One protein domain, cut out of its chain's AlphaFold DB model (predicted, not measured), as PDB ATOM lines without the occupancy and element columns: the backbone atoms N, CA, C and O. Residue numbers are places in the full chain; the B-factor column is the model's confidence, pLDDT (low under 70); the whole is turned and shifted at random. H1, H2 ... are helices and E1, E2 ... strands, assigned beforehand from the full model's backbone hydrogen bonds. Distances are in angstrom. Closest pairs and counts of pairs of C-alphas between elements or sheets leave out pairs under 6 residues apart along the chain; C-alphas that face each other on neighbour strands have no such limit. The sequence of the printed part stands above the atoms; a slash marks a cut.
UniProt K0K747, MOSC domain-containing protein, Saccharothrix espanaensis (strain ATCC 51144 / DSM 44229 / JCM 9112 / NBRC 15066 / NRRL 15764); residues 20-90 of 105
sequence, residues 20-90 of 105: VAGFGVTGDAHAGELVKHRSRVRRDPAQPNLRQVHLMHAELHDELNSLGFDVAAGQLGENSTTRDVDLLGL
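AT A GLANCE: This is residues 20 to 90 of the 105 residues of the protein "MOSC domain-containing protein" of Saccharothrix espanaensis (strain ATCC 51144 / DSM 44229 / JCM 9112 / NBRC 15066 / NRRL 15764) (UniProt K0K747). What is the shape? There is little regular structure: loops form two lobes, one with the parallel strand pair E1 and E2 and helix H2, the other with residues 20 to 37 and short helix H1. What is it made of? Of 71 printed residues, 21 are in named elements, H1, E1, H2, E2 in chain order, class mixed. It is loose, with radius of gyration of the C-alphas 14.7 A, spanning 42 by 25 by 22 A.

HOW THE PARTS SIT: How do the strands pair? E1, residues 55 to 57, and E2, residues 80 to 82, are parallel at 33 degrees, with N 56 and O 80 within hydrogen-bond range at 2.9 A. Where are the helices? E1, H2, residues 58 to 66, and E2 form a strand-helix-strand unit, parallel neighbours with a helix between, its crossover right-handed. The closest C-alphas of H2 and E2, Ala 58 and Thr 81, are 5.7 A apart. H1, residues 38 to 43, is apart from H2 and E2. Are the helix backbones complete? Every O i to N i+4 pair is within hydrogen-bond range in H2, and 1 of 2 in H1.

IN THESE COORDINATES: Where does H1 begin? C-alpha 38 is at (130.973, 136.969, 127.815). How long is H2, and where does E2 end? H2 measures 12.3 A from first to last C-alpha, and C-alpha 82 is at (120.826, 163.778, 125.018).

THE WHOLE: How large is it? The C-alphas farthest apart, of Ala 46 and Gly 68, are 42.5 A apart. Which links are long? H1 to E1 and H2 to E2 are long links. The printed part has no cut, and no printed residue is under 70 in pLDDT.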
ATOM      1  N   VAL A  20     122.540 154.158 140.122       92.12
ATOM      2  CA  VAL A  20     123.277 153.708 141.303       92.12
ATOM      3  C   VAL A  20     124.764 153.726 140.963       92.12
ATOM      4  O   VAL A  20     125.196 153.082 140.004       92.12
ATOM      5  N   ALA A  21     125.545 154.497 141.723       86.19
ATOM      6  CA  ALA A  21     126.978 154.654 141.491       86.19
ATOM      7  C   ALA A  21     127.692 153.296 141.527       86.19
ATOM      8  O   ALA A  21     127.426 152.476 142.401       86.19
ATOM      9  N   GLY A  22     128.567 153.048 140.549       86.06
ATOM     10  CA  GLY A  22     129.287 151.780 140.431       86.06
ATOM     11  C   GLY A  22     128.420 150.576 140.053       86.06
ATOM     12  O   GLY A  22     128.957 149.477 139.972       86.06
ATOM     13  N   PHE A  23     127.125 150.763 139.769       88.06
ATOM     14  CA  PHE A  23     126.208 149.689 139.377       88.06
ATOM     15  C   PHE A  23     125.484 149.981 138.052       88.06
ATOM     16  O   PHE A  23     125.395 149.099 137.203       88.06
ATOM     17  N   GLY A  24     124.998 151.206 137.833       91.19
ATOM     18  CA  GLY A  24     124.271 151.607 136.621       91.19
ATOM     19  C   GLY A  24     122.784 151.869 136.847       91.19
ATOM     20  O   GLY A  24     122.376 152.288 137.931       91.19
ATOM     21  N   VAL A  25     121.970 151.659 135.810       93.50
ATOM     22  CA  VAL A  25     120.515 151.901 135.850       93.50
ATOM     23  C   VAL A  25     119.782 150.750 136.549       93.50
ATOM     24  O   VAL A  25     119.866 149.602 136.123       93.50
ATOM     25  N   THR A  26     119.008 151.031 137.599       93.50
ATOM     26  CA  THR A  26     118.242 149.992 138.308       93.50
ATOM     27  C   THR A  26     117.265 149.259 137.378       93.50
ATOM     28  O   THR A  26     116.387 149.862 136.759       93.50
ATOM     29  N   GLY A  27     117.386 147.929 137.330       90.94
ATOM     30  CA  GLY A  27     116.547 147.065 136.495       90.94
ATOM     31  C   GLY A  27     116.961 147.004 135.023       90.94
ATOM     32  O   GLY A  27     116.220 146.435 134.233       90.94
ATOM     33  N   ASP A  28     118.114 147.568 134.649       93.00
ATOM     34  CA  ASP A  28     118.683 147.377 133.313       93.00
ATOM     35  C   ASP A  28     119.551 146.110 133.247       93.00
ATOM     36  O   ASP A  28     120.328 145.822 134.162       93.00
ATOM     37  N   ALA A  29     119.480 145.376 132.137       89.81
ATOM     38  CA  ALA A  29     120.273 144.174 131.885       89.81
ATOM     39  C   ALA A  29     121.782 144.427 132.032       89.81
ATOM     40  O   ALA A  29     122.528 143.561 132.506       89.81
ATOM     41  N   HIS A  30     122.239 145.635 131.696       89.19
ATOM     42  CA  HIS A  30     123.644 146.023 131.756       89.19
ATOM     43  C   HIS A  30     124.095 146.463 133.154       89.19
ATOM     44  O   HIS A  30     125.297 146.608 133.373       89.19
ATOM     45  N   ALA A  31     123.180 146.626 134.114       88.44
ATOM     46  CA  ALA A  31     123.500 147.130 135.444       88.44
ATOM     47  C   ALA A  31     124.181 146.070 136.316       88.44
ATOM     48  O   ALA A  31     123.652 144.979 136.521       88.44
ATOM     49  N   GLY A  32     125.364 146.364 136.832       89.06
ATOM     50  CA  GLY A  32     126.141 145.479 137.689       89.06
ATOM     51  C   GLY A  32     127.548 146.014 137.895       89.06
ATOM     52  O   GLY A  32     128.074 146.723 137.036       89.06
ATOM     53  N   GLU A  33     128.155 145.657 139.021       89.31
ATOM     54  CA  GLU A  33     129.506 146.096 139.394       89.31
ATOM     55  C   GLU A  33     130.579 145.469 138.500       89.31
ATOM     56  O   GLU A  33     131.531 146.136 138.098       89.31
ATOM     57  N   LEU A  34     130.390 144.200 138.131       88.56
ATOM     58  CA  LEU A  34     131.347 143.410 137.364       88.56
ATOM     59  C   LEU A  34     130.933 143.243 135.906       88.56
ATOM     60  O   LEU A  34     129.754 143.312 135.540       88.56
ATOM     61  N   VAL A  35     131.929 143.018 135.055       87.00
ATOM     62  CA  VAL A  35     131.731 142.851 133.621       87.00
ATOM     63  C   VAL A  35     130.764 141.703 133.318       87.00
ATOM     64  O   VAL A  35     130.937 140.577 133.766       87.00
ATOM     65  N   LYS A  36     129.744 141.979 132.501       81.88
ATOM     66  CA  LYS A  36     128.751 140.970 132.090       81.88
ATOM     67  C   LYS A  36     128.996 140.385 130.701       81.88
ATOM     68  O   LYS A  36     128.465 139.339 130.342       81.88
ATOM     69  N   HIS A  37     129.804 141.059 129.884       83.06
ATOM     70  CA  HIS A  37     130.008 140.659 128.496       83.06
ATOM     71  C   HIS A  37     130.890 139.408 128.404       83.06
ATOM     72  O   HIS A  37     132.068 139.460 128.759       83.06
ATOM     73  N   ARG A  38     130.351 138.312 127.852       82.62
ATOM     74  CA  ARG A  38     130.973 136.969 127.815       82.62
ATOM     75  C   ARG A  38     132.440 136.962 127.370       82.62
ATOM     76  O   ARG A  38     133.255 136.266 127.964       82.62
ATOM     77  N   SER A  39     132.787 137.758 126.355       83.88
ATOM     78  CA  SER A  39     134.173 137.868 125.869       83.88
ATOM     79  C   SER A  39     135.129 138.463 126.919       83.88
ATOM     80  O   SER A  39     136.239 137.971 127.097       83.88
ATOM     81  N   ARG A  40     134.686 139.474 127.680       80.88
ATOM     82  CA  ARG A  40     135.495 140.115 128.731       80.88
ATOM     83  C   ARG A  40     135.501 139.309 130.029       80.88
ATOM     84  O   ARG A  40     136.542 139.233 130.665       80.88
ATOM     85  N   VAL A  41     134.385 138.655 130.358       86.12
ATOM     86  CA  VAL A  41     134.290 137.690 131.470       86.12
ATOM     87  C   VAL A  41     135.310 136.569 131.296       86.12
ATOM     88  O   VAL A  41     136.002 136.219 132.241       86.12
ATOM     89  N   ARG A  42     135.455 136.042 130.069       87.38
ATOM     90  CA  ARG A  42     136.467 135.022 129.760       87.38
ATOM     91  C   ARG A  42     137.896 135.518 130.010       87.38
ATOM     92  O   ARG A  42     138.752 134.710 130.343       87.38
ATOM     93  N   ARG A  43     138.158 136.815 129.815       88.50
ATOM     94  CA  ARG A  43     139.479 137.413 130.049       88.50
ATOM     95  C   ARG A  43     139.755 137.594 131.536       88.50
ATOM     96  O   ARG A  43     140.808 137.186 132.000       88.50
ATOM     97  N   ASP A  44     138.841 138.247 132.240       87.06
ATOM     98  CA  ASP A  44     138.856 138.349 133.698       87.06
ATOM     99  C   ASP A  44     137.451 138.780 134.173       87.06
ATOM    100  O   ASP A  44     136.987 139.863 133.779       87.06
ATOM    101  N   PRO A  45     136.760 137.936 134.966       88.50
ATOM    102  CA  PRO A  45     135.409 138.189 135.455       88.50
ATOM    103  C   PRO A  45     135.338 139.246 136.567       88.50
ATOM    104  O   PRO A  45     134.256 139.772 136.809       88.50
ATOM    105  N   ALA A  46     136.453 139.579 137.224       90.12
ATOM    106  CA  ALA A  46     136.503 140.562 138.308       90.12
ATOM    107  C   ALA A  46     136.658 142.010 137.808       90.12
ATOM    108  O   ALA A  46     136.704 142.945 138.606       90.12
ATOM    109  N   GLN A  47     136.725 142.223 136.491       86.56
ATOM    110  CA  GLN A  47     136.845 143.565 135.927       86.56
ATOM    111  C   GLN A  47     135.600 144.412 136.219       86.56
ATOM    112  O   GLN A  47     134.478 143.922 136.037       86.56
ATOM    113  N   PRO A  48     135.775 145.704 136.551       85.81
ATOM    114  CA  PRO A  48     134.658 146.614 136.722       85.81
ATOM    115  C   PRO A  48     133.873 146.762 135.417       85.81
ATOM    116  O   PRO A  48     134.421 146.798 134.306       85.81
ATOM    117  N   ASN A  49     132.559 146.867 135.547       86.75
ATOM    118  CA  ASN A  49     131.680 147.106 134.423       86.75
ATOM    119  C   ASN A  49     131.763 148.571 133.982       86.75
ATOM    120  O   ASN A  49     131.210 149.463 134.609       86.75
ATOM    121  N   LEU A  50     132.411 148.825 132.850       85.19
ATOM    122  CA  LEU A  50     132.481 150.170 132.265       85.19
ATOM    123  C   LEU A  50     131.283 150.501 131.356       85.19
ATOM    124  O   LEU A  50     131.272 151.537 130.702       85.19
ATOM    125  N   ARG A  51     130.301 149.598 131.239       86.31
ATOM    126  CA  ARG A  51     129.145 149.714 130.330       86.31
ATOM    127  C   ARG A  51     127.830 149.715 131.111       86.31
ATOM    128  O   ARG A  51     126.864 149.079 130.717       86.31
ATOM    129  N   GLN A  52     127.833 150.396 132.253       87.31
ATOM    130  CA  GLN A  52     126.720 150.437 133.207       87.31
ATOM    131  C   GLN A  52     125.546 151.304 132.745       87.31
ATOM    132  O   GLN A  52     124.409 151.077 133.158       87.31
ATOM    133  N   VAL A  53     125.830 152.311 131.917       89.12
ATOM    134  CA  VAL A  53     124.849 153.249 131.370       89.12
ATOM    135  C   VAL A  53     125.218 153.527 129.920       89.12
ATOM    136  O   VAL A  53     126.384 153.776 129.611       89.12
ATOM    137  N   HIS A  54     124.236 153.477 129.028       89.94
ATOM    138  CA  HIS A  54     124.411 153.825 127.622       89.94
ATOM    139  C   HIS A  54     123.806 155.203 127.347       89.94
ATOM    140  O   HIS A  54     122.648 155.444 127.684       89.94
ATOM    141  N   LEU A  55     124.572 156.093 126.723       91.62
ATOM    142  CA  LEU A  55     124.103 157.406 126.282       91.62
ATOM    143  C   LEU A  55     124.151 157.487 124.762       91.62
ATOM    144  O   LEU A  55     125.048 156.907 124.145       91.62
ATOM    145  N   MET A  56     123.226 158.241 124.180       92.56
ATOM    146  CA  MET A  56     123.228 158.546 122.757       92.56
ATOM    147  C   MET A  56     122.845 160.000 122.493       92.56
ATOM    148  O   MET A  56     122.161 160.643 123.287       92.56
ATOM    149  N   HIS A  57     123.324 160.517 121.374       93.19
ATOM    150  CA  HIS A  57     123.001 161.835 120.853       93.19
ATOM    151  C   HIS A  57     121.719 161.797 120.038       93.19
ATOM    152  O   HIS A  57     121.600 160.968 119.139       93.19
ATOM    153  N   ALA A  58     120.797 162.716 120.305       93.88
ATOM    154  CA  ALA A  58     119.600 162.899 119.494       93.88
ATOM    155  C   ALA A  58     119.967 163.291 118.055       93.88
ATOM    156  O   ALA A  58     119.273 162.914 117.122       93.88
ATOM    157  N   GLU A  59     121.104 163.958 117.871       93.75
ATOM    158  CA  GLU A  59     121.661 164.341 116.576       93.75
ATOM    159  C   GLU A  59     121.926 163.119 115.679       93.75
ATOM    160  O   GLU A  59     121.723 163.187 114.469       93.75
ATOM    161  N   LEU A  60     122.315 161.975 116.262       92.62
ATOM    162  CA  LEU A  60     122.456 160.722 115.514       92.62
ATOM    163  C   LEU A  60     121.093 160.195 115.050       92.62
ATOM    164  O   LEU A  60     120.980 159.672 113.946       92.62
ATOM    165  N   HIS A  61     120.056 160.319 115.880       93.44
ATOM    166  CA  HIS A  61     118.708 159.906 115.490       93.44
ATOM    167  C   HIS A  61     118.181 160.807 114.378       93.44
ATOM    168  O   HIS A  61     117.612 160.304 113.418       93.44
ATOM    169  N   ASP A  62     118.417 162.117 114.474       94.38
ATOM    170  CA  ASP A  62     118.054 163.083 113.438       94.38
ATOM    171  C   ASP A  62     118.761 162.743 112.105       94.38
ATOM    172  O   ASP A  62     118.111 162.723 111.059       94.38
ATOM    173  N   GLU A  63     120.057 162.386 112.133       94.88
ATOM    174  CA  GLU A  63     120.797 161.915 110.946       94.88
ATOM    175  C   GLU A  63     120.166 160.640 110.360       94.88
ATOM    176  O   GLU A  63     119.875 160.593 109.164       94.88
ATOM    177  N   LEU A  64     119.882 159.626 111.182       94.44
ATOM    178  CA  LEU A  64     119.253 158.381 110.723       94.44
ATOM    179  C   LEU A  64     117.840 158.614 110.167       94.44
ATOM    180  O   LEU A  64     117.506 158.098 109.101       94.44
ATOM    181  N   ASN A  65     117.038 159.446 110.825       94.75
ATOM    182  CA  ASN A  65     115.706 159.808 110.351       94.75
ATOM    183  C   ASN A  65     115.773 160.563 109.015       94.75
ATOM    184  O   ASN A  65     114.972 160.307 108.116       94.75
ATOM    185  N   SER A  66     116.779 161.423 108.822       96.31
ATOM    186  CA  SER A  66     116.995 162.112 107.541       96.31
ATOM    187  C   SER A  66     117.382 161.165 106.395       96.31
ATOM    188  O   SER A  66     117.095 161.451 105.234       96.31
ATOM    189  N   LEU A  67     117.985 160.015 106.716       96.25
ATOM    190  CA  LEU A  67     118.308 158.944 105.770       96.25
ATOM    191  C   LEU A  67     117.127 157.992 105.498       96.25
ATOM    192  O   LEU A  67     117.278 157.048 104.725       96.25
ATOM    193  N   GLY A  68     115.955 158.239 106.096       96.19
ATOM    194  CA  GLY A  68     114.742 157.446 105.887       96.19
ATOM    195  C   GLY A  68     114.568 156.265 106.845       96.19
ATOM    196  O   GLY A  68     113.690 155.433 106.614       96.19
ATOM    197  N   PHE A  69     115.377 156.168 107.902       94.50
ATOM    198  CA  PHE A  69     115.091 155.259 109.015       94.50
ATOM    199  C   PHE A  69     114.011 155.868 109.929       94.50
ATOM    200  O   PHE A  69     113.818 157.076 109.924       94.50
ATOM    201  N   ASP A  70     113.301 155.045 110.703       93.62
ATOM    202  CA  ASP A  70     112.376 155.507 111.750       93.62
ATOM    203  C   ASP A  70     112.965 155.122 113.109       93.62
ATOM    204  O   ASP A  70     112.879 153.966 113.531       93.62
ATOM    205  N   VAL A  71     113.681 156.069 113.722       94.19
ATOM    206  CA  VAL A  71     114.448 155.868 114.954       94.19
ATOM    207  C   VAL A  71     114.007 156.856 116.031       94.19
ATOM    208  O   VAL A  71     114.166 158.072 115.911       94.19
ATOM    209  N   ALA A  72     113.520 156.301 117.136       92.75
ATOM    210  CA  ALA A  72     113.105 156.997 118.343       92.75
ATOM    211  C   ALA A  72     114.037 156.697 119.532       92.75
ATOM    212  O   ALA A  72     114.801 155.732 119.540       92.75
ATOM    213  N   ALA A  73     113.929 157.515 120.582       92.31
ATOM    214  CA  ALA A  73     114.660 157.308 121.830       92.31
ATOM    215  C   ALA A  73     114.389 155.919 122.440       92.31
ATOM    216  O   ALA A  73     113.244 155.466 122.498       92.31
ATOM    217  N   GLY A  74     115.458 155.277 122.901       90.94
ATOM    218  CA  GLY A  74     115.511 153.927 123.451       90.94
ATOM    219  C   GLY A  74     115.662 152.828 122.397       90.94
ATOM    220  O   GLY A  74     115.965 151.688 122.753       90.94
ATOM    221  N   GLN A  75     115.468 153.117 121.104       92.81
ATOM    222  CA  GLN A  75     115.470 152.084 120.063       92.81
ATOM    223  C   GLN A  75     116.858 151.580 119.686       92.81
ATOM    224  O   GLN A  75     116.956 150.487 119.135       92.81
ATOM    225  N   LEU A  76     117.916 152.322 120.008       92.38
ATOM    226  CA  LEU A  76     119.297 151.923 119.736       92.38
ATOM    227  C   LEU A  76     119.998 151.370 120.992       92.38
ATOM    228  O   LEU A  76     121.223 151.207 121.020       92.38
ATOM    229  N   GLY A  77     119.225 151.045 122.031       90.12
ATOM    230  CA  GLY A  77     119.697 150.394 123.255       90.12
ATOM    231  C   GLY A  77     120.340 151.347 124.258       90.12
ATOM    232  O   GLY A  77     120.985 150.906 125.221       90.12
ATOM    233  N   GLU A  78     120.180 152.648 124.046       93.25
ATOM    234  CA  GLU A  78     120.590 153.686 124.967       93.25
ATOM    235  C   GLU A  78     119.645 153.790 126.169       93.25
ATOM    236  O   GLU A  78     118.455 153.500 126.096       93.25
ATOM    237  N   ASN A  79     120.187 154.205 127.314       93.25
ATOM    238  CA  ASN A  79     119.398 154.528 128.501       93.25
ATOM    239  C   ASN A  79     118.932 155.985 128.514       93.25
ATOM    240  O   ASN A  79     117.947 156.325 129.172       93.25
ATOM    241  N   SER A  80     119.666 156.859 127.833       93.38
ATOM    242  CA  SER A  80     119.349 158.274 127.742       93.38
ATOM    243  C   SER A  80     119.785 158.819 126.394       93.38
ATOM    244  O   SER A  80     120.930 158.620 125.976       93.38
ATOM    245  N   THR A  81     118.867 159.525 125.747       93.25
ATOM    246  CA  THR A  81     119.146 160.348 124.579       93.25
ATOM    247  C   THR A  81     119.348 161.785 125.055       93.25
ATOM    248  O   THR A  81     118.511 162.327 125.779       93.25
ATOM    249  N   THR A  82     120.462 162.396 124.673       93.12
ATOM    250  CA  THR A  82     120.826 163.778 125.018       93.12
ATOM    251  C   THR A  82     120.807 164.648 123.770       93.12
ATOM    252  O   THR A  82     120.984 164.125 122.675       93.12
ATOM    253  N   ARG A  83     120.610 165.954 123.926       93.12
ATOM    254  CA  ARG A  83     120.669 166.935 122.837       93.12
ATOM    255  C   ARG A  83     121.555 168.099 123.265       93.12
ATOM    256  O   ARG A  83     121.558 168.432 124.451       93.12
ATOM    257  N   ASP A  84     122.302 168.665 122.324       92.12
ATOM    258  CA  ASP A  84     123.200 169.810 122.533       92.12
ATOM    259  C   ASP A  84     124.318 169.543 123.561       92.12
ATOM    260  O   ASP A  84     124.830 170.444 124.227       92.12
ATOM    261  N   VAL A  85     124.720 168.277 123.691       88.44
ATOM    262  CA  VAL A  85     125.862 167.839 124.503       88.44
ATOM    263  C   VAL A  85     126.916 167.285 123.554       88.44
ATOM    264  O   VAL A  85     126.570 166.590 122.610       88.44
ATOM    265  N   ASP A  86     128.200 167.531 123.801       85.25
ATOM    266  CA  ASP A  86     129.290 166.836 123.101       85.25
ATOM    267  C   ASP A  86     129.710 165.588 123.899       85.25
ATOM    268  O   ASP A  86     130.707 165.597 124.622       85.25
ATOM    269  N   LEU A  87     128.928 164.501 123.818       84.62
ATOM    270  CA  LEU A  87     129.197 163.262 124.569       84.62
ATOM    271  C   LEU A  87     130.465 162.589 124.044       84.62
ATOM    272  O   LEU A  87     131.144 161.891 124.796       84.62
ATOM    273  N   LEU A  88     130.791 162.776 122.762       83.12
ATOM    274  CA  LEU A  88     132.010 162.229 122.178       83.12
ATOM    275  C   LEU A  88     133.254 162.989 122.644       83.12
ATOM    276  O   LEU A  88     134.306 162.357 122.755       83.12
ATOM    277  N   GLY A  89     133.141 164.280 122.948       82.56
ATOM    278  CA  GLY A  89     134.190 165.109 123.540       82.56
ATOM    279  C   GLY A  89     134.290 165.026 125.064       82.56
ATOM    280  O   GLY A  89     135.283 165.496 125.622       82.56
ATOM    281  N   LEU A  90     133.330 164.387 125.750       81.38
ATOM    282  CA  LEU A  90     133.383 164.244 127.206       81.38
ATOM    283  C   LEU A  90     134.658 163.515 127.672       81.38
ATOM    284  O   LEU A  90     135.083 162.517 127.070       81.38
TER     285      LEU A  90